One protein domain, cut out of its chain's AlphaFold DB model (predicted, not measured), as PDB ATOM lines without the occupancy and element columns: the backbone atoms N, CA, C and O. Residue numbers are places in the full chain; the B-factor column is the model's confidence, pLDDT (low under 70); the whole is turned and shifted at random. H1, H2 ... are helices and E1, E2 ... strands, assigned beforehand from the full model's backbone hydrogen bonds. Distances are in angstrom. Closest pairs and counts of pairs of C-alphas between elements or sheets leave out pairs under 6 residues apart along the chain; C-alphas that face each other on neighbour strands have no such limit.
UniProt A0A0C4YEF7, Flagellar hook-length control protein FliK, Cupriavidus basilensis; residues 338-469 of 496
ATOM      1  N   ILE A 338     -13.006 -57.229 -42.292       97.06
ATOM      2  CA  ILE A 338     -13.169 -56.791 -40.900       97.06
ATOM      3  C   ILE A 338     -12.134 -57.487 -40.028       97.06
ATOM      4  O   ILE A 338     -12.132 -58.717 -39.942       97.06
ATOM      5  N   GLU A 339     -11.313 -56.691 -39.351       96.25
ATOM      6  CA  GLU A 339     -10.179 -57.151 -38.550       96.25
ATOM      7  C   GLU A 339     -10.284 -56.629 -37.113       96.25
ATOM      8  O   GLU A 339     -10.625 -55.469 -36.871       96.25
ATOM      9  N   LEU A 340     -10.020 -57.510 -36.149       95.50
ATOM     10  CA  LEU A 340      -9.951 -57.214 -34.719       95.50
ATOM     11  C   LEU A 340      -8.503 -57.370 -34.262       95.50
ATOM     12  O   LEU A 340      -8.095 -58.452 -33.832       95.50
ATOM     13  N   ASP A 341      -7.730 -56.293 -34.360       90.88
ATOM     14  CA  ASP A 341      -6.318 -56.323 -33.987       90.88
ATOM     15  C   ASP A 341      -6.147 -56.462 -32.483       90.88
ATOM     16  O   ASP A 341      -6.784 -55.767 -31.679       90.88
ATOM     17  N   LEU A 342      -5.254 -57.354 -32.074       90.38
ATOM     18  CA  LEU A 342      -4.916 -57.505 -30.674       90.38
ATOM     19  C   LEU A 342      -3.731 -56.609 -30.340       90.38
ATOM     20  O   LEU A 342      -2.669 -56.661 -30.953       90.38
ATOM     21  N   GLN A 343      -3.925 -55.787 -29.314       81.19
ATOM     22  CA  GLN A 343      -2.901 -54.890 -28.795       81.19
ATOM     23  C   GLN A 343      -2.534 -55.267 -27.362       81.19
ATOM     24  O   GLN A 343      -3.384 -55.692 -26.566       81.19
ATOM     25  N   THR A 344      -1.257 -55.087 -27.025       81.50
ATOM     26  CA  THR A 344      -0.769 -55.244 -25.652       81.50
ATOM     27  C   THR A 344      -1.360 -54.152 -24.751       81.50
ATOM     28  O   THR A 344      -1.744 -53.080 -25.213       81.50
ATOM     29  N   CYS A 345      -1.428 -54.394 -23.441       77.31
ATOM     30  CA  CYS A 345      -1.976 -53.423 -22.483       77.31
ATOM     31  C   CYS A 345      -0.973 -52.337 -22.054       77.31
ATOM     32  O   CYS A 345      -1.167 -51.677 -21.030       77.31
ATOM     33  N   GLY A 346       0.137 -52.178 -22.782       75.75
ATOM     34  CA  GLY A 346       1.265 -51.378 -22.319       75.75
ATOM     35  C   GLY A 346       1.728 -51.828 -20.925       75.75
ATOM     36  O   GLY A 346       1.950 -53.016 -20.684       75.75
ATOM     37  N   VAL A 347       1.861 -50.873 -19.999       72.25
ATOM     38  CA  VAL A 347       2.363 -51.122 -18.634       72.25
ATOM     39  C   VAL A 347       1.281 -51.511 -17.617       72.25
ATOM     40  O   VAL A 347       1.621 -52.070 -16.573       72.25
ATOM     41  N   ASP A 348      -0.004 -51.245 -17.882       77.56
ATOM     42  CA  ASP A 348      -1.080 -51.565 -16.933       77.56
ATOM     43  C   ASP A 348      -1.589 -52.991 -17.146       77.56
ATOM     44  O   ASP A 348      -2.565 -53.256 -17.851       77.56
ATOM     45  N   GLN A 349      -0.925 -53.926 -16.473       80.25
ATOM     46  CA  GLN A 349      -1.278 -55.336 -16.561       80.25
ATOM     47  C   GLN A 349      -2.661 -55.661 -15.980       80.25
ATOM     48  O   GLN A 349      -3.202 -56.735 -16.245       80.25
ATOM     49  N   SER A 350      -3.270 -54.756 -15.207       83.62
ATOM     50  CA  SER A 350      -4.602 -55.003 -14.658       83.62
ATOM     51  C   SER A 350      -5.669 -55.074 -15.751       83.62
ATOM     52  O   SER A 350      -6.706 -55.692 -15.528       83.62
ATOM     53  N   GLN A 351      -5.436 -54.484 -16.925       84.94
ATOM     54  CA  GLN A 351      -6.408 -54.429 -18.021       84.94
ATOM     55  C   GLN A 351      -6.387 -55.666 -18.933       84.94
ATOM     56  O   GLN A 351      -7.254 -55.780 -19.802       84.94
ATOM     57  N   TYR A 352      -5.453 -56.604 -18.724       90.00
ATOM     58  CA  TYR A 352      -5.352 -57.805 -19.550       90.00
ATOM     59  C   TYR A 352      -6.595 -58.689 -19.441       90.00
ATOM     60  O   TYR A 352      -7.068 -59.020 -18.349       90.00
ATOM     61  N   ILE A 353      -7.060 -59.138 -20.603       91.62
ATOM     62  CA  ILE A 353      -7.851 -60.357 -20.749       91.62
ATOM     63  C   ILE A 353      -7.012 -61.406 -21.474       91.62
ATOM     64  O   ILE A 353      -6.090 -61.060 -22.211       91.62
ATOM     65  N   VAL A 354      -7.332 -62.680 -21.251       91.12
ATOM     66  CA  VAL A 354      -6.717 -63.802 -21.966       91.12
ATOM     67  C   VAL A 354      -7.763 -64.427 -22.874       91.12
ATOM     68  O   VAL A 354      -8.819 -64.849 -22.397       91.12
ATOM     69  N   GLN A 355      -7.455 -64.496 -24.164       91.75
ATOM     70  CA  GLN A 355      -8.275 -65.140 -25.185       91.75
ATOM     71  C   GLN A 355      -7.355 -65.934 -26.110       91.75
ATOM     72  O   GLN A 355      -6.298 -65.440 -26.491       91.75
ATOM     73  N   ASP A 356      -7.707 -67.190 -26.393       90.88
ATOM     74  CA  ASP A 356      -6.912 -68.107 -27.227       90.88
ATOM     75  C   ASP A 356      -5.422 -68.191 -26.835       90.88
ATOM     76  O   ASP A 356      -4.530 -68.355 -27.661       90.88
ATOM     77  N   GLY A 357      -5.147 -68.089 -25.529       89.62
ATOM     78  CA  GLY A 357      -3.795 -68.160 -24.967       89.62
ATOM     79  C   GLY A 357      -2.981 -66.866 -25.062       89.62
ATOM     80  O   GLY A 357      -1.843 -66.851 -24.592       89.62
ATOM     81  N   VAL A 358      -3.548 -65.782 -25.600       89.88
ATOM     82  CA  VAL A 358      -2.881 -64.481 -25.741       89.88
ATOM     83  C   VAL A 358      -3.483 -63.447 -24.793       89.88
ATOM     84  O   VAL A 358      -4.700 -63.314 -24.670       89.88
ATOM     85  N   SER A 359      -2.607 -62.699 -24.121       91.19
ATOM     86  CA  SER A 359      -2.980 -61.588 -23.245       91.19
ATOM     87  C   SER A 359      -3.071 -60.284 -24.040       91.19
ATOM     88  O   SER A 359      -2.072 -59.842 -24.606       91.19
ATOM     89  N   HIS A 360      -4.234 -59.631 -24.047       91.31
ATOM     90  CA  HIS A 360      -4.449 -58.371 -24.773       91.31
ATOM     91  C   HIS A 360      -5.442 -57.430 -24.072       91.31
ATOM     92  O   HIS A 360      -6.091 -57.800 -23.090       91.31
ATOM     93  N   CYS A 361      -5.562 -56.207 -24.599       90.19
ATOM     94  CA  CYS A 361      -6.461 -55.159 -24.100       90.19
ATOM     95  C   CYS A 361      -7.599 -54.773 -25.050       90.19
ATOM     96  O   CYS A 361      -8.369 -53.867 -24.742       90.19
ATOM     97  N   ASN A 362      -7.727 -55.444 -26.196       91.62
ATOM     98  CA  ASN A 362      -8.837 -55.185 -27.109       91.62
ATOM     99  C   ASN A 362     -10.160 -55.765 -26.568       91.62
ATOM    100  O   ASN A 362     -10.528 -56.899 -26.885       91.62
ATOM    101  N   TRP A 363     -10.835 -54.997 -25.715       91.69
ATOM    102  CA  TRP A 363     -12.182 -55.249 -25.216       91.69
ATOM    103  C   TRP A 363     -12.905 -53.930 -24.913       91.69
ATOM    104  O   TRP A 363     -12.290 -52.898 -24.651       91.69
ATOM    105  N   VAL A 364     -14.232 -53.979 -24.930       91.19
ATOM    106  CA  VAL A 364     -15.143 -52.863 -24.682       91.19
ATOM    107  C   VAL A 364     -16.158 -53.269 -23.616       91.19
ATOM    108  O   VAL A 364     -16.616 -54.410 -23.583       91.19
ATOM    109  N   GLY A 365     -16.532 -52.317 -22.759       89.62
ATOM    110  CA  GLY A 365     -17.522 -52.525 -21.702       89.62
ATOM    111  C   GLY A 365     -16.874 -52.964 -20.394       89.62
ATOM    112  O   GLY A 365     -16.077 -52.223 -19.830       89.62
ATOM    113  N   ASP A 366     -17.233 -54.140 -19.888       88.81
ATOM    114  CA  ASP A 366     -16.666 -54.724 -18.674       88.81
ATOM    115  C   ASP A 366     -15.877 -55.993 -19.019       88.81
ATOM    116  O   ASP A 366     -16.436 -56.998 -19.461       88.81
ATOM    117  N   LYS A 367     -14.566 -55.971 -18.749       89.00
ATOM    118  CA  LYS A 367     -13.654 -57.106 -18.964       89.00
ATOM    119  C   LYS A 367     -14.029 -58.374 -18.191       89.00
ATOM    120  O   LYS A 367     -13.539 -59.455 -18.512       89.00
ATOM    121  N   SER A 368     -14.857 -58.284 -17.154       91.12
ATOM    122  CA  SER A 368     -15.350 -59.441 -16.397       91.12
ATOM    123  C   SER A 368     -16.660 -60.008 -16.957       91.12
ATOM    124  O   SER A 368     -17.010 -61.150 -16.662       91.12
ATOM    125  N   THR A 369     -17.340 -59.263 -17.831       94.00
ATOM    126  CA  THR A 369     -18.619 -59.660 -18.420       94.00
ATOM    127  C   THR A 369     -18.420 -60.485 -19.689       94.00
ATOM    128  O   THR A 369     -17.678 -60.107 -20.594       94.00
ATOM    129  N   THR A 370     -19.119 -61.619 -19.768       96.06
ATOM    130  CA  THR A 370     -19.246 -62.398 -21.007       96.06
ATOM    131  C   THR A 370     -20.520 -61.972 -21.726       96.06
ATOM    132  O   THR A 370     -21.625 -62.175 -21.223       96.06
ATOM    133  N   TYR A 371     -20.360 -61.364 -22.892       96.81
ATOM    134  CA  TYR A 371     -21.448 -60.892 -23.736       96.81
ATOM    135  C   TYR A 371     -21.944 -62.003 -24.671       96.81
ATOM    136  O   TYR A 371     -21.204 -62.896 -25.070       96.81
ATOM    137  N   THR A 372     -23.217 -61.937 -25.039       97.19
ATOM    138  CA  THR A 372     -23.897 -62.860 -25.967       97.19
ATOM    139  C   THR A 372     -24.518 -62.131 -27.158       97.19
ATOM    140  O   THR A 372     -24.786 -62.751 -28.183       97.19
ATOM    141  N   SER A 373     -24.708 -60.813 -27.044       96.31
ATOM    142  CA  SER A 373     -25.123 -59.926 -28.129       96.31
ATOM    143  C   SER A 373     -24.503 -58.542 -27.946       96.31
ATOM    144  O   SER A 373     -24.307 -58.084 -26.817       96.31
ATOM    145  N   LEU A 374     -24.271 -57.846 -29.061       94.38
ATOM    146  CA  LEU A 374     -23.902 -56.429 -29.064       94.38
ATOM    147  C   LEU A 374     -24.999 -55.527 -28.453       94.38
ATOM    148  O   LEU A 374     -24.712 -54.447 -27.944       94.38
ATOM    149  N   ASP A 375     -26.257 -55.978 -28.427       94.75
ATOM    150  CA  ASP A 375     -27.362 -55.232 -27.804       94.75
ATOM    151  C   ASP A 375     -27.115 -54.914 -26.332       94.75
ATOM    152  O   ASP A 375     -27.582 -53.896 -25.830       94.75
ATOM    153  N   GLN A 376     -26.336 -55.752 -25.649       95.69
ATOM    154  CA  GLN A 376     -26.043 -55.588 -24.228       95.69
ATOM    155  C   GLN A 376     -25.205 -54.339 -23.917       95.69
ATOM    156  O   GLN A 376     -25.118 -53.971 -22.748       95.69
ATOM    157  N   ILE A 377     -24.612 -53.686 -24.926       94.38
ATOM    158  CA  ILE A 377     -23.940 -52.386 -24.765       94.38
ATOM    159  C   ILE A 377     -24.716 -51.213 -25.377       94.38
ATOM    160  O   ILE A 377     -24.326 -50.057 -25.203       94.38
ATOM    161  N   THR A 378     -25.824 -51.471 -26.072       94.75
ATOM    162  CA  THR A 378     -26.649 -50.399 -26.647       94.75
ATOM    163  C   THR A 378     -27.344 -49.631 -25.522       94.75
ATOM    164  O   THR A 378     -27.880 -50.216 -24.584       94.75
ATOM    165  N   GLY A 379     -27.302 -48.301 -25.583       94.81
ATOM    166  CA  GLY A 379     -27.780 -47.404 -24.530       94.81
ATOM    167  C   GLY A 379     -26.851 -47.298 -23.318       94.81
ATOM    168  O   GLY A 379     -27.173 -46.574 -22.376       94.81
ATOM    169  N   THR A 380     -25.703 -47.982 -23.329       95.44
ATOM    170  CA  THR A 380     -24.693 -47.889 -22.269       95.44
ATOM    171  C   THR A 380     -23.507 -47.045 -22.722       95.44
ATOM    172  O   THR A 380     -23.150 -47.031 -23.901       95.44
ATOM    173  N   GLU A 381     -22.900 -46.325 -21.780       95.75
ATOM    174  CA  GLU A 381     -21.647 -45.613 -22.017       95.75
ATOM    175  C   GLU A 381     -20.472 -46.574 -21.801       95.75
ATOM    176  O   GLU A 381     -20.362 -47.197 -20.743       95.75
ATOM    177  N   PHE A 382     -19.579 -46.676 -22.780       93.94
ATOM    178  CA  PHE A 382     -18.359 -47.477 -22.687       93.94
ATOM    179  C   PHE A 382     -17.135 -46.677 -23.119       93.94
ATOM    180  O   PHE A 382     -17.235 -45.675 -23.828       93.94
ATOM    181  N   LEU A 383     -15.959 -47.132 -22.683       91.12
ATOM    182  CA  LEU A 383     -14.696 -46.553 -23.113       91.12
ATOM    183  C   LEU A 383     -14.257 -47.175 -24.438       91.12
ATOM    184  O   LEU A 383     -14.126 -48.389 -24.553       91.12
ATOM    185  N   MET A 384     -13.984 -46.319 -25.412       88.88
ATOM    186  CA  MET A 384     -13.207 -46.639 -26.601       88.88
ATOM    187  C   MET A 384     -11.798 -46.104 -26.365       88.88
ATOM    188  O   MET A 384     -11.668 -44.991 -25.862       88.88
ATOM    189  N   ASN A 385     -10.779 -46.932 -26.627       81.25
ATOM    190  CA  ASN A 385      -9.337 -46.667 -26.465       81.25
ATOM    191  C   ASN A 385      -8.864 -46.007 -25.149       81.25
ATOM    192  O   ASN A 385      -7.758 -45.481 -25.064       81.25
ATOM    193  N   GLY A 386      -9.700 -46.029 -24.112       83.00
ATOM    194  CA  GLY A 386      -9.400 -45.455 -22.806       83.00
ATOM    195  C   GLY A 386      -9.504 -43.928 -22.717       83.00
ATOM    196  O   GLY A 386      -9.432 -43.419 -21.597       83.00
ATOM    197  N   LEU A 387      -9.714 -43.197 -23.816       87.38
ATOM    198  CA  LEU A 387      -9.810 -41.728 -23.817       87.38
ATOM    199  C   LEU A 387     -11.197 -41.210 -24.202       87.38
ATOM    200  O   LEU A 387     -11.549 -40.087 -23.843       87.38
ATOM    201  N   LEU A 388     -12.000 -42.027 -24.880       93.44
ATOM    202  CA  LEU A 388     -13.292 -41.620 -25.415       93.44
ATOM    203  C   LEU A 388     -14.422 -42.406 -24.761       93.44
ATOM    204  O   LEU A 388     -14.355 -43.626 -24.630       93.44
ATOM    205  N   LYS A 389     -15.482 -41.705 -24.368       96.06
ATOM    206  CA  LYS A 389     -16.749 -42.296 -23.933       96.06
ATOM    207  C   LYS A 389     -17.696 -42.342 -25.118       96.06
ATOM    208  O   LYS A 389     -17.999 -41.301 -25.696       96.06
ATOM    209  N   VAL A 390     -18.165 -43.529 -25.471       97.00
ATOM    210  CA  VAL A 390     -19.081 -43.737 -26.593       97.00
ATOM    211  C   VAL A 390     -20.390 -44.318 -26.076       97.00
ATOM    212  O   VAL A 390     -20.402 -45.156 -25.177       97.00
ATOM    213  N   THR A 391     -21.506 -43.844 -26.620       97.75
ATOM    214  CA  THR A 391     -22.843 -44.408 -26.399       97.75
ATOM    215  C   THR A 391     -23.494 -44.650 -27.749       97.75
ATOM    216  O   THR A 391     -23.582 -43.732 -28.564       97.75
ATOM    217  N   LEU A 392     -23.946 -45.883 -27.979       97.50
ATOM    218  CA  LEU A 392     -24.704 -46.261 -29.169       97.50
ATOM    219  C   LEU A 392     -26.193 -46.291 -28.835       97.50
ATOM    220  O   LEU A 392     -26.593 -46.970 -27.892       97.50
ATOM    221  N   SER A 393     -27.016 -45.583 -29.598       97.19
ATOM    222  CA  SER A 393     -28.471 -45.563 -29.431       97.19
ATOM    223  C   SER A 393     -29.142 -46.595 -30.335       97.19
ATOM    224  O   SER A 393     -28.664 -46.883 -31.431       97.19
ATOM    225  N   ALA A 394     -30.289 -47.124 -29.907       95.44
ATOM    226  CA  ALA A 394     -31.041 -48.127 -30.668       95.44
ATOM    227  C   ALA A 394     -31.591 -47.612 -32.017       95.44
ATOM    228  O   ALA A 394     -31.911 -48.410 -32.891       95.44
ATOM    229  N   ASP A 395     -31.689 -46.292 -32.196       95.69
ATOM    230  CA  ASP A 395     -32.117 -45.640 -33.439       95.69
ATOM    231  C   ASP A 395     -30.987 -45.480 -34.477       95.69
ATOM    232  O   ASP A 395     -31.199 -44.888 -35.533       95.69
ATOM    233  N   GLY A 396     -29.788 -46.003 -34.193       95.81
ATOM    234  CA  GLY A 396     -28.620 -45.900 -35.070       95.81
ATOM    235  C   GLY A 396     -27.816 -44.610 -34.896       95.81
ATOM    236  O   GLY A 396     -26.817 -44.414 -35.589       95.81
ATOM    237  N   THR A 397     -28.196 -43.730 -33.967       97.94
ATOM    238  CA  THR A 397     -27.365 -42.580 -33.590       97.94
ATOM    239  C   THR A 397     -26.283 -42.986 -32.593       97.94
ATOM    240  O   THR A 397     -26.402 -43.990 -31.883       97.94
ATOM    241  N   ALA A 398     -25.199 -42.217 -32.538       97.62
ATOM    242  CA  ALA A 398     -24.158 -42.400 -31.542       97.62
ATOM    243  C   ALA A 398     -23.666 -41.053 -31.009       97.62
ATOM    244  O   ALA A 398     -23.779 -40.017 -31.664       97.62
ATOM    245  N   VAL A 399     -23.129 -41.074 -29.791       97.94
ATOM    246  CA  VAL A 399     -22.520 -39.905 -29.148       97.94
ATOM    247  C   VAL A 399     -21.137 -40.284 -28.649       97.94
ATOM    248  O   VAL A 399     -20.958 -41.328 -28.021       97.94
ATOM    249  N   MET A 400     -20.170 -39.410 -28.906       97.44
ATOM    250  CA  MET A 400     -18.803 -39.492 -28.418       97.44
ATOM    251  C   MET A 400     -18.501 -38.303 -27.511       97.44
ATOM    252  O   MET A 400     -18.765 -37.150 -27.861       97.44
ATOM    253  N   LYS A 401     -17.917 -38.583 -26.349       97.44
ATOM    254  CA  LYS A 401     -17.506 -37.588 -25.361       97.44
ATOM    255  C   LYS A 401     -16.059 -37.799 -24.950       97.44
ATOM    256  O   LYS A 401     -15.574 -38.928 -24.911       97.44
ATOM    257  N   ASP A 402     -15.399 -36.717 -24.568       95.56
ATOM    258  CA  ASP A 402     -14.114 -36.796 -23.886       95.56
ATOM    259  C   ASP A 402     -14.289 -37.470 -22.514       95.56
ATOM    260  O   ASP A 402     -15.219 -37.149 -21.762       95.56
ATOM    261  N   ARG A 403     -13.406 -38.414 -22.169       94.31
ATOM    262  CA  ARG A 403     -13.526 -39.192 -20.925       94.31
ATOM    263  C   ARG A 403     -13.483 -38.324 -19.670       94.31
ATOM    264  O   ARG A 403     -14.173 -38.657 -18.703       94.31
ATOM    265  N   TYR A 404     -12.650 -37.285 -19.661       94.25
ATOM    266  CA  TYR A 404     -12.301 -36.543 -18.449       94.25
ATOM    267  C   TYR A 404     -13.191 -35.319 -18.236       94.25
ATOM    268  O   TYR A 404     -13.680 -35.098 -17.130       94.25
ATOM    269  N   SER A 405     -13.426 -34.543 -19.289       95.56
ATOM    270  CA  SER A 405     -14.282 -33.354 -19.268       95.56
ATOM    271  C   SER A 405     -15.765 -33.683 -19.448       95.56
ATOM    272  O   SER A 405     -16.617 -32.897 -19.039       95.56
ATOM    273  N   GLY A 406     -16.093 -34.824 -20.068       94.62
ATOM    274  CA  GLY A 406     -17.467 -35.184 -20.427       94.62
ATOM    275  C   GLY A 406     -18.052 -34.351 -21.572       94.62
ATOM    276  O   GLY A 406     -19.238 -34.496 -21.877       94.62
ATOM    277  N   GLN A 407     -17.248 -33.489 -22.204       96.81
ATOM    278  CA  GLN A 407     -17.661 -32.687 -23.348       96.81
ATOM    279  C   GLN A 407     -18.043 -33.595 -24.520       96.81
ATOM    280  O   GLN A 407     -17.284 -34.494 -24.874       96.81
ATOM    281  N   THR A 408     -19.191 -33.333 -25.151       97.31
ATOM    282  CA  THR A 408     -19.549 -33.963 -26.429       97.31
ATOM    283  C   THR A 408     -18.588 -33.496 -27.512       97.31
ATOM    284  O   THR A 408     -18.499 -32.300 -27.792       97.31
ATOM    285  N   LEU A 409     -17.883 -34.453 -28.104       96.50
ATOM    286  CA  LEU A 409     -16.933 -34.237 -29.191       96.50
ATOM    287  C   LEU A 409     -17.597 -34.470 -30.546       96.50
ATOM    288  O   LEU A 409     -17.328 -33.737 -31.490       96.50
ATOM    289  N   LEU A 410     -18.477 -35.471 -30.625       96.31
ATOM    290  CA  LEU A 410     -19.187 -35.830 -31.845       96.31
ATOM    291  C   LEU A 410     -20.549 -36.450 -31.508       96.31
ATOM    292  O   LEU A 410     -20.679 -37.172 -30.517       96.31
ATOM    293  N   ALA A 411     -21.565 -36.171 -32.315       96.44
ATOM    294  CA  ALA A 411     -22.910 -36.721 -32.171       96.44
ATOM    295  C   ALA A 411     -23.568 -36.848 -33.553       96.44
ATOM    296  O   ALA A 411     -22.937 -36.568 -34.567       96.44
ATOM    297  N   ALA A 412     -24.823 -37.289 -33.613       92.94
ATOM    298  CA  ALA A 412     -25.587 -37.272 -34.855       92.94
ATOM    299  C   ALA A 412     -25.823 -35.826 -35.364       92.94
ATOM    300  O   ALA A 412     -26.068 -34.943 -34.535       92.94
ATOM    301  N   PRO A 413     -25.865 -35.606 -36.695       92.69
ATOM    302  CA  PRO A 413     -25.802 -36.613 -37.768       92.69
ATOM    303  C   PRO A 413     -24.390 -37.101 -38.142       92.69
ATOM    304  O   PRO A 413     -24.277 -38.059 -38.909       92.69
ATOM    305  N   GLU A 414     -23.330 -36.496 -37.614       93.94
ATOM    306  CA  GLU A 414     -21.936 -36.774 -37.989       93.94
ATOM    307  C   GLU A 414     -21.426 -38.128 -37.464       93.94
ATOM    308  O   GLU A 414     -20.510 -38.720 -38.036       93.94
ATOM    309  N   PHE A 415     -22.048 -38.653 -36.402       96.81
ATOM    310  CA  PHE A 415     -21.752 -39.967 -35.837       96.81
ATOM    311  C   PHE A 415     -22.998 -40.853 -35.757       96.81
ATOM    312  O   PHE A 415     -23.916 -40.638 -34.959       96.81
ATOM    313  N   THR A 416     -23.007 -41.895 -36.586       97.81
ATOM    314  CA  THR A 416     -24.061 -42.916 -36.622       97.81
ATOM    315  C   THR A 416     -23.451 -44.310 -36.647       97.81
ATOM    316  O   THR A 416     -22.244 -44.482 -36.832       97.81
ATOM    317  N   TRP A 417     -24.275 -45.334 -36.461       97.94
ATOM    318  CA  TRP A 417     -23.848 -46.719 -36.572       97.94
ATOM    319  C   TRP A 417     -24.939 -47.593 -37.186       97.94
ATOM    320  O   TRP A 417     -26.126 -47.271 -37.147       97.94
ATOM    321  N   VAL A 418     -24.523 -48.712 -37.771       97.44
ATOM    322  CA  VAL A 418     -25.425 -49.735 -38.320       97.44
ATOM    323  C   VAL A 418     -24.882 -51.128 -38.046       97.44
ATOM    324  O   VAL A 418     -23.687 -51.293 -37.824       97.44
ATOM    325  N   ARG A 419     -25.736 -52.152 -38.113       96.94
ATOM    326  CA  ARG A 419     -25.275 -53.545 -38.067       96.94
ATOM    327  C   ARG A 419     -24.703 -53.991 -39.405       96.94
ATOM    328  O   ARG A 419     -25.191 -53.590 -40.462       96.94
ATOM    329  N   HIS A 420     -23.704 -54.861 -39.344       97.44
ATOM    330  CA  HIS A 420     -23.217 -55.573 -40.514       97.44
ATOM    331  C   HIS A 420     -24.296 -56.560 -41.010       97.44
ATOM    332  O   HIS A 420     -24.905 -57.259 -40.196       97.44
ATOM    333  N   PRO A 421     -24.552 -56.647 -42.328       94.56
ATOM    334  CA  PRO A 421     -25.659 -57.437 -42.869       94.56
ATOM    335  C   PRO A 421     -25.508 -58.953 -42.677       94.56
ATOM    336  O   PRO A 421     -26.515 -59.647 -42.572       94.56
ATOM    337  N   VAL A 422     -24.276 -59.471 -42.621       94.56
ATOM    338  CA  VAL A 422     -24.004 -60.920 -42.499       94.56
ATOM    339  C   VAL A 422     -23.776 -61.351 -41.046       94.56
ATOM    340  O   VAL A 422     -24.033 -62.495 -40.689       94.56
ATOM    341  N   ASN A 423     -23.337 -60.432 -40.179       97.12
ATOM    342  CA  ASN A 423     -23.090 -60.717 -38.768       97.12
ATOM    343  C   ASN A 423     -23.753 -59.633 -37.903       97.12
ATOM    344  O   ASN A 423     -23.203 -58.536 -37.769       97.12
ATOM    345  N   PRO A 424     -24.914 -59.912 -37.283       96.00
ATOM    346  CA  PRO A 424     -25.636 -58.912 -36.503       96.00
ATOM    347  C   PRO A 424     -24.877 -58.476 -35.244       96.00
ATOM    348  O   PRO A 424     -25.234 -57.457 -34.659       96.00
ATOM    349  N   ASN A 425     -23.845 -59.207 -34.821       97.75
ATOM    350  CA  ASN A 425     -23.006 -58.836 -33.688       97.75
ATOM    351  C   ASN A 425     -21.786 -57.989 -34.079       97.75
ATOM    352  O   ASN A 425     -20.867 -57.835 -33.275       97.75
ATOM    353  N   VAL A 426     -21.789 -57.426 -35.286       98.38
ATOM    354  CA  VAL A 426     -20.833 -56.411 -35.724       98.38
ATOM    355  C   VAL A 426     -21.583 -55.107 -35.981       98.38
ATOM    356  O   VAL A 426     -22.523 -55.070 -36.777       98.38
ATOM    357  N   ALA A 427     -21.172 -54.032 -35.315       98.12
ATOM    358  CA  ALA A 427     -21.599 -52.670 -35.603       98.12
ATOM    359  C   ALA A 427     -20.517 -51.926 -36.379       98.12
ATOM    360  O   ALA A 427     -19.357 -51.897 -35.978       98.12
ATOM    361  N   ILE A 428     -20.930 -51.276 -37.457       98.06
ATOM    362  CA  ILE A 428     -20.112 -50.396 -38.280       98.06
ATOM    363  C   ILE A 428     -20.357 -48.970 -37.805       98.06
ATOM    364  O   ILE A 428     -21.478 -48.464 -37.913       98.06
ATOM    365  N   LEU A 429     -19.312 -48.327 -37.295       97.50
ATOM    366  CA  LEU A 429     -19.347 -46.935 -36.869       97.50
ATOM    367  C   LEU A 429     -19.054 -46.038 -38.073       97.50
ATOM    368  O   LEU A 429     -17.993 -46.123 -38.691       97.50
ATOM    369  N   ARG A 430     -20.010 -45.180 -38.420       94.94
ATOM    370  CA  ARG A 430     -19.903 -44.255 -39.547       94.94
ATOM    371  C   ARG A 430     -19.431 -42.908 -39.031       94.94
ATOM    372  O   ARG A 430     -20.152 -42.233 -38.300       94.94
ATOM    373  N   LEU A 431     -18.207 -42.572 -39.416       93.25
ATOM    374  CA  LEU A 431     -17.481 -41.366 -39.043       93.25
ATOM    375  C   LEU A 431     -16.936 -40.731 -40.322       93.25
ATOM    376  O   LEU A 431     -16.526 -41.451 -41.234       93.25
ATOM    377  N   ASN A 432     -16.909 -39.403 -40.386       89.31
ATOM    378  CA  ASN A 432     -16.251 -38.688 -41.473       89.31
ATOM    379  C   ASN A 432     -14.820 -38.327 -41.063       89.31
ATOM    380  O   ASN A 432     -14.596 -37.833 -39.957       89.31
ATOM    381  N   SER A 433     -13.849 -38.535 -41.955       90.50
ATOM    382  CA  SER A 433     -12.435 -38.264 -41.669       90.50
ATOM    383  C   SER A 433     -12.180 -36.798 -41.308       90.50
ATOM    384  O   SER A 433     -11.300 -36.514 -40.500       90.50
ATOM    385  N   ALA A 434     -12.965 -35.862 -41.856       89.06
ATOM    386  CA  ALA A 434     -12.867 -34.438 -41.545       89.06
ATOM    387  C   ALA A 434     -13.230 -34.112 -40.086       89.06
ATOM    388  O   ALA A 434     -12.564 -33.277 -39.474       89.06
ATOM    389  N   ASP A 435     -14.222 -34.806 -39.526       90.56
ATOM    390  CA  ASP A 435     -14.768 -34.516 -38.195       90.56
ATOM    391  C   ASP A 435     -13.909 -35.106 -37.071       90.56
ATOM    392  O   ASP A 435     -13.984 -34.673 -35.921       90.56
ATOM    393  N   ILE A 436     -13.065 -36.088 -37.399       91.75
ATOM    394  CA  ILE A 436     -12.291 -36.850 -36.414       91.75
ATOM    395  C   ILE A 436     -10.797 -36.516 -36.381       91.75
ATOM    396  O   ILE A 436     -10.087 -37.081 -35.555       91.75
ATOM    397  N   ARG A 437     -10.303 -35.605 -37.237       87.94
ATOM    398  CA  ARG A 437      -8.855 -35.342 -37.416       87.94
ATOM    399  C   ARG A 437      -8.095 -35.015 -36.131       87.94
ATOM    400  O   ARG A 437      -6.897 -35.248 -36.050       87.94
ATOM    401  N   THR A 438      -8.765 -34.396 -35.165       89.38
ATOM    402  CA  THR A 438      -8.167 -33.978 -33.888       89.38
ATOM    403  C   THR A 438      -8.538 -34.903 -32.734       89.38
ATOM    404  O   THR A 438      -8.064 -34.711 -31.614       89.38
ATOM    405  N   LEU A 439      -9.397 -35.890 -32.985       91.44
ATOM    406  CA  LEU A 439      -9.883 -36.805 -31.968       91.44
ATOM    407  C   LEU A 439      -8.918 -37.984 -31.854       91.44
ATOM    408  O   LEU A 439      -8.426 -38.471 -32.869       91.44
ATOM    409  N   PRO A 440      -8.659 -38.508 -30.649       90.50
ATOM    410  CA  PRO A 440      -7.863 -39.710 -30.491       90.50
ATOM    411  C   PRO A 440      -8.741 -40.923 -30.818       90.50
ATOM    412  O   PRO A 440      -9.113 -41.648 -29.915       90.50
ATOM    413  N   ILE A 441      -9.151 -41.128 -32.068       90.12
ATOM    414  CA  ILE A 441      -9.906 -42.322 -32.499       90.12
ATOM    415  C   ILE A 441      -8.916 -43.332 -33.106       90.12
ATOM    416  O   ILE A 441      -7.961 -42.897 -33.751       90.12
ATOM    417  N   PRO A 442      -9.071 -44.654 -32.887       89.25
ATOM    418  CA  PRO A 442      -8.254 -45.655 -33.576       89.25
ATOM    419  C   PRO A 442      -8.600 -45.726 -35.075       89.25
ATOM    420  O   PRO A 442      -9.704 -45.374 -35.474       89.25
ATOM    421  N   TYR A 443      -7.680 -46.225 -35.898       91.06
ATOM    422  CA  TYR A 443      -7.920 -46.474 -37.327       91.06
ATOM    423  C   TYR A 443      -8.254 -45.231 -38.179       91.06
ATOM    424  O   TYR A 443      -9.087 -45.269 -39.085       91.06
ATOM    425  N   GLN A 444      -7.648 -44.076 -37.874       90.69
ATOM    426  CA  GLN A 444      -7.924 -42.837 -38.619       90.69
ATOM    427  C   GLN A 444      -7.490 -42.905 -40.078       90.69
ATOM    428  O   GLN A 444      -8.152 -42.307 -40.925       90.69
ATOM    429  N   ASN A 445      -6.403 -43.621 -40.368       85.38
ATOM    430  CA  ASN A 445      -5.905 -43.777 -41.729       85.38
ATOM    431  C   ASN A 445      -6.908 -44.576 -42.564       85.38
ATOM    432  O   ASN A 445      -7.289 -44.152 -43.648       85.38
ATOM    433  N   GLU A 446      -7.433 -45.660 -42.004       89.56
ATOM    434  CA  GLU A 446      -8.455 -46.500 -42.610       89.56
ATOM    435  C   GLU A 446      -9.727 -45.689 -42.862       89.56
ATOM    436  O   GLU A 446     -10.281 -45.747 -43.954       89.56
ATOM    437  N   ILE A 447     -10.169 -44.868 -41.902       91.44
ATOM    438  CA  ILE A 447     -11.329 -43.979 -42.096       91.44
ATOM    439  C   ILE A 447     -11.051 -42.933 -43.183       91.44
ATOM    440  O   ILE A 447     -11.925 -42.653 -44.005       91.44
ATOM    441  N   ALA A 448      -9.847 -42.356 -43.218       86.94
ATOM    442  CA  ALA A 448      -9.441 -41.416 -44.261       86.94
ATOM    443  C   ALA A 448      -9.434 -42.060 -45.656       86.94
ATOM    444  O   ALA A 448      -9.707 -41.377 -46.643       86.94
ATOM    445  N   GLU A 449      -9.201 -43.369 -45.725       84.88
ATOM    446  CA  GLU A 449      -9.254 -44.175 -46.944       84.88
ATOM    447  C   GLU A 449     -10.671 -44.671 -47.288       84.88
ATOM    448  O   GLU A 449     -10.864 -45.290 -48.327       84.88
ATOM    449  N   GLY A 450     -11.689 -44.356 -46.479       88.19
ATOM    450  CA  GLY A 450     -13.086 -44.756 -46.708       88.19
ATOM    451  C   GLY A 450     -13.527 -46.007 -45.938       88.19
ATOM    452  O   GLY A 450     -14.627 -46.519 -46.159       88.19
ATOM    453  N   GLY A 451     -12.682 -46.491 -45.031       94.25
ATOM    454  CA  GLY A 451     -12.974 -47.524 -44.048       94.25
ATOM    455  C   GLY A 451     -13.820 -47.043 -42.868       94.25
ATOM    456  O   GLY A 451     -14.330 -45.921 -42.826       94.25
ATOM    457  N   ASN A 452     -13.998 -47.923 -41.883       96.06
ATOM    458  CA  ASN A 452     -14.759 -47.648 -40.666       96.06
ATOM    459  C   ASN A 452     -14.089 -48.259 -39.435       96.06
ATOM    460  O   ASN A 452     -13.393 -49.266 -39.532       96.06
ATOM    461  N   VAL A 453     -14.408 -47.713 -38.261       96.56
ATOM    462  CA  VAL A 453     -14.237 -48.438 -36.996       96.56
ATOM    463  C   VAL A 453     -15.398 -49.414 -36.847       96.56
ATOM    464  O   VAL A 453     -16.541 -49.084 -37.185       96.56
ATOM    465  N   VAL A 454     -15.135 -50.596 -36.304       97.69
ATOM    466  CA  VAL A 454     -16.183 -51.548 -35.931       97.69
ATOM    467  C   VAL A 454     -16.157 -51.872 -34.448       97.69
ATOM    468  O   VAL A 454     -15.115 -51.798 -33.798       97.69
ATOM    469  N   LEU A 455     -17.317 -52.268 -33.930       97.44
ATOM    470  CA  LEU A 455     -17.435 -53.005 -32.677       97.44
ATOM    471  C   LEU A 455     -17.963 -54.396 -32.989       97.44
ATOM    472  O   LEU A 455     -18.988 -54.523 -33.655       97.44
ATOM    473  N   ALA A 456     -17.301 -55.428 -32.491       98.00
ATOM    474  CA  ALA A 456     -17.638 -56.804 -32.817       98.00
ATOM    475  C   ALA A 456     -17.676 -57.688 -31.578       98.00
ATOM    476  O   ALA A 456     -16.766 -57.633 -30.756       98.00
ATOM    477  N   LEU A 457     -18.692 -58.547 -31.469       97.38
ATOM    478  CA  LEU A 457     -18.675 -59.647 -30.509       97.38
ATOM    479  C   LEU A 457     -17.853 -60.814 -31.065       97.38
ATOM    480  O   LEU A 457     -18.217 -61.411 -32.083       97.38
ATOM    481  N   HIS A 458     -16.812 -61.197 -30.338       96.31
ATOM    482  CA  HIS A 458     -16.032 -62.399 -30.591       96.31
ATOM    483  C   HIS A 458     -15.681 -63.083 -29.262       96.31
ATOM    484  O   HIS A 458     -15.321 -62.418 -28.296       96.31
ATOM    485  N   ALA A 459     -15.871 -64.405 -29.178       94.19
ATOM    486  CA  ALA A 459     -15.608 -65.211 -27.974       94.19
ATOM    487  C   ALA A 459     -16.167 -64.621 -26.654       94.19
ATOM    488  O   ALA A 459     -15.556 -64.708 -25.590       94.19
ATOM    489  N   GLY A 460     -17.348 -63.998 -26.718       95.25
ATOM    490  CA  GLY A 460     -18.004 -63.387 -25.561       95.25
ATOM    491  C   GLY A 460     -17.451 -62.021 -25.142       95.25
ATOM    492  O   GLY A 460     -17.822 -61.507 -24.085       95.25
ATOM    493  N   ARG A 461     -16.584 -61.412 -25.952       95.25
ATOM    494  CA  ARG A 461     -16.008 -60.080 -25.746       95.25
ATOM    495  C   ARG A 461     -16.409 -59.158 -26.878       95.25
ATOM    496  O   ARG A 461     -16.414 -59.565 -28.033       95.25
ATOM    497  N   ILE A 462     -16.742 -57.917 -26.546       95.88
ATOM    498  CA  ILE A 462     -16.924 -56.884 -27.563       95.88
ATOM    499  C   ILE A 462     -15.568 -56.235 -27.776       95.88
ATOM    500  O   ILE A 462     -14.936 -55.828 -26.809       95.88
ATOM    501  N   GLN A 463     -15.112 -56.175 -29.016       95.38
ATOM    502  CA  GLN A 463     -13.786 -55.706 -29.399       95.38
ATOM    503  C   GLN A 463     -13.917 -54.559 -30.399       95.38
ATOM    504  O   GLN A 463     -14.918 -54.474 -31.114       95.38
ATOM    505  N   VAL A 464     -12.922 -53.679 -30.432       95.31
ATOM    506  CA  VAL A 464     -12.804 -52.632 -31.452       95.31
ATOM    507  C   VAL A 464     -11.968 -53.179 -32.602       95.31
ATOM    508  O   VAL A 464     -11.015 -53.920 -32.375       95.31
ATOM    509  N   GLY A 465     -12.314 -52.811 -33.824       96.06
ATOM    510  CA  GLY A 465     -11.545 -53.185 -35.001       96.06
ATOM    511  C   GLY A 465     -11.707 -52.203 -36.142       96.06
ATOM    512  O   GLY A 465     -12.345 -51.153 -35.989       96.06
ATOM    513  N   SER A 466     -11.176 -52.584 -37.293       96.75
ATOM    514  CA  SER A 466     -11.310 -51.850 -38.542       96.75
ATOM    515  C   SER A 466     -12.215 -52.605 -39.518       96.75
ATOM    516  O   SER A 466     -12.426 -53.818 -39.426       96.75
ATOM    517  N   ARG A 467     -12.792 -51.862 -40.458       96.38
ATOM    518  CA  ARG A 467     -13.469 -52.405 -41.633       96.38
ATOM    519  C   ARG A 467     -12.989 -51.676 -42.868       96.38
ATOM    520  O   ARG A 467     -13.142 -50.457 -42.956       96.38
ATOM    521  N   ILE A 468     -12.565 -52.445 -43.859       94.56
ATOM    522  CA  ILE A 468     -12.449 -52.002 -45.241       94.56
ATOM    523  C   ILE A 468     -13.665 -52.538 -46.018       94.56
ATOM    524  O   ILE A 468     -13.807 -53.754 -46.170       94.56
ATOM    525  N   PRO A 469     -14.587 -51.664 -46.469       93.06
ATOM    526  CA  PRO A 469     -15.791 -52.075 -47.183       93.06
ATOM    527  C   PRO A 469     -15.472 -52.832 -48.476       93.06
ATOM    528  O   PRO A 469     -14.563 -52.432 -49.198       93.06
TER     529      PRO A 469
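What this domain is: This is residues 338 to 469 of the 496 residues of the protein "Flagellar hook-length control protein FliK" of Cupriavidus basilensis (UniProt A0A0C4YEF7). Two twisted antiparallel sheets stand partly face to face, E1 E11 E10 E9 E8 and E4 E5 E6 E7, and they come together at a corner where E6 meets E8. The small hairpin of E2 and E3 lies off to one side, away from both sheets, while the short helix H3 sits near the start of E10 with H2 packed beside it, and H1 sits near the other end of E10. The printed part has 132 residues, with the elements in the order E1 E2 E3 H1 E4 E5 E6 E7 E8 E9 H2 H3 E10 E11: three named helices and eleven named strands. The class is mixed, helices and strands, with under half of the residues, 64, in named elements. The whole is compact and rounded, with a radius of gyration of the C-alphas of 14.1 A and spans of 39 by 35 by 28 A.

Where its parts are: E1, residues 338 to 341, begins at C-alpha 338 (-13.169, -56.791, -40.900). E2, residues 353 to 355, and E3, residues 358 to 360, form a hairpin. H1 is residues 374 to 377. E4, residues 381 to 384, E5, 388 to 392 and 12.9 A long, E6, 398 to 402 and 13.8 A, and E7, 408 to 410, form a meander, each strand the antiparallel neighbour of the one before. E8, residues 416 to 419, and E9, 426 to 430 and 12.8 A, form a hairpin. H2 is residues 433 to 436 and H3 444 to 448. E10, residues 452 to 458, is 17.9 A long. E11, residues 461 to 468, is 21.4 A long, bends by 53 degrees at residue 464 and ends at C-alpha 468 (-12.449, -52.002, -45.241).

How they stand to each other: In the strongly twisted five-stranded sheet, E1 and E8 are the edge strands. N 339 and O 466 of E1 and E11 are 3.1 A apart, N 454 and O 465 of E10 and E11 2.9 A, N 427 and O 455 of E9 and E10 2.8 A, and N 428 and O 418 of E9 and E8 2.8 A. In the other sheet, N 384 and O 388 of E4 and E5 are 2.8 A apart, N 389 and O 401 of E5 and E6 2.8 A, and N 400 and O 410 of E6 and E7 2.8 A. The closest C-alphas of E6 and E8, Ala 398 and Thr 416, are 5.1 A apart. In the E2 and E3 hairpin, N 355 and O 358 are 3.0 A apart. H3 is on the five-stranded sheet at a height of 8.2 A; H1 only grazes it. H2 and H3 touch, with the C-alphas of Ser 433 and Ala 448 closest at 5.1 A. In H3 the O i to N i+4 pair is within hydrogen-bond range; H1 and H2 are too short for one, with 1 and 0 O i to N i+3 pairs within range.

The domain as a whole: The C-alphas farthest apart, of Gly 357 and Pro 413, are 40.5 A apart. The printed part has no cut. The long links are E1 to E2 and E3 to H1. Mean pLDDT of the printed part is 92.8, and no printed residue is under 70.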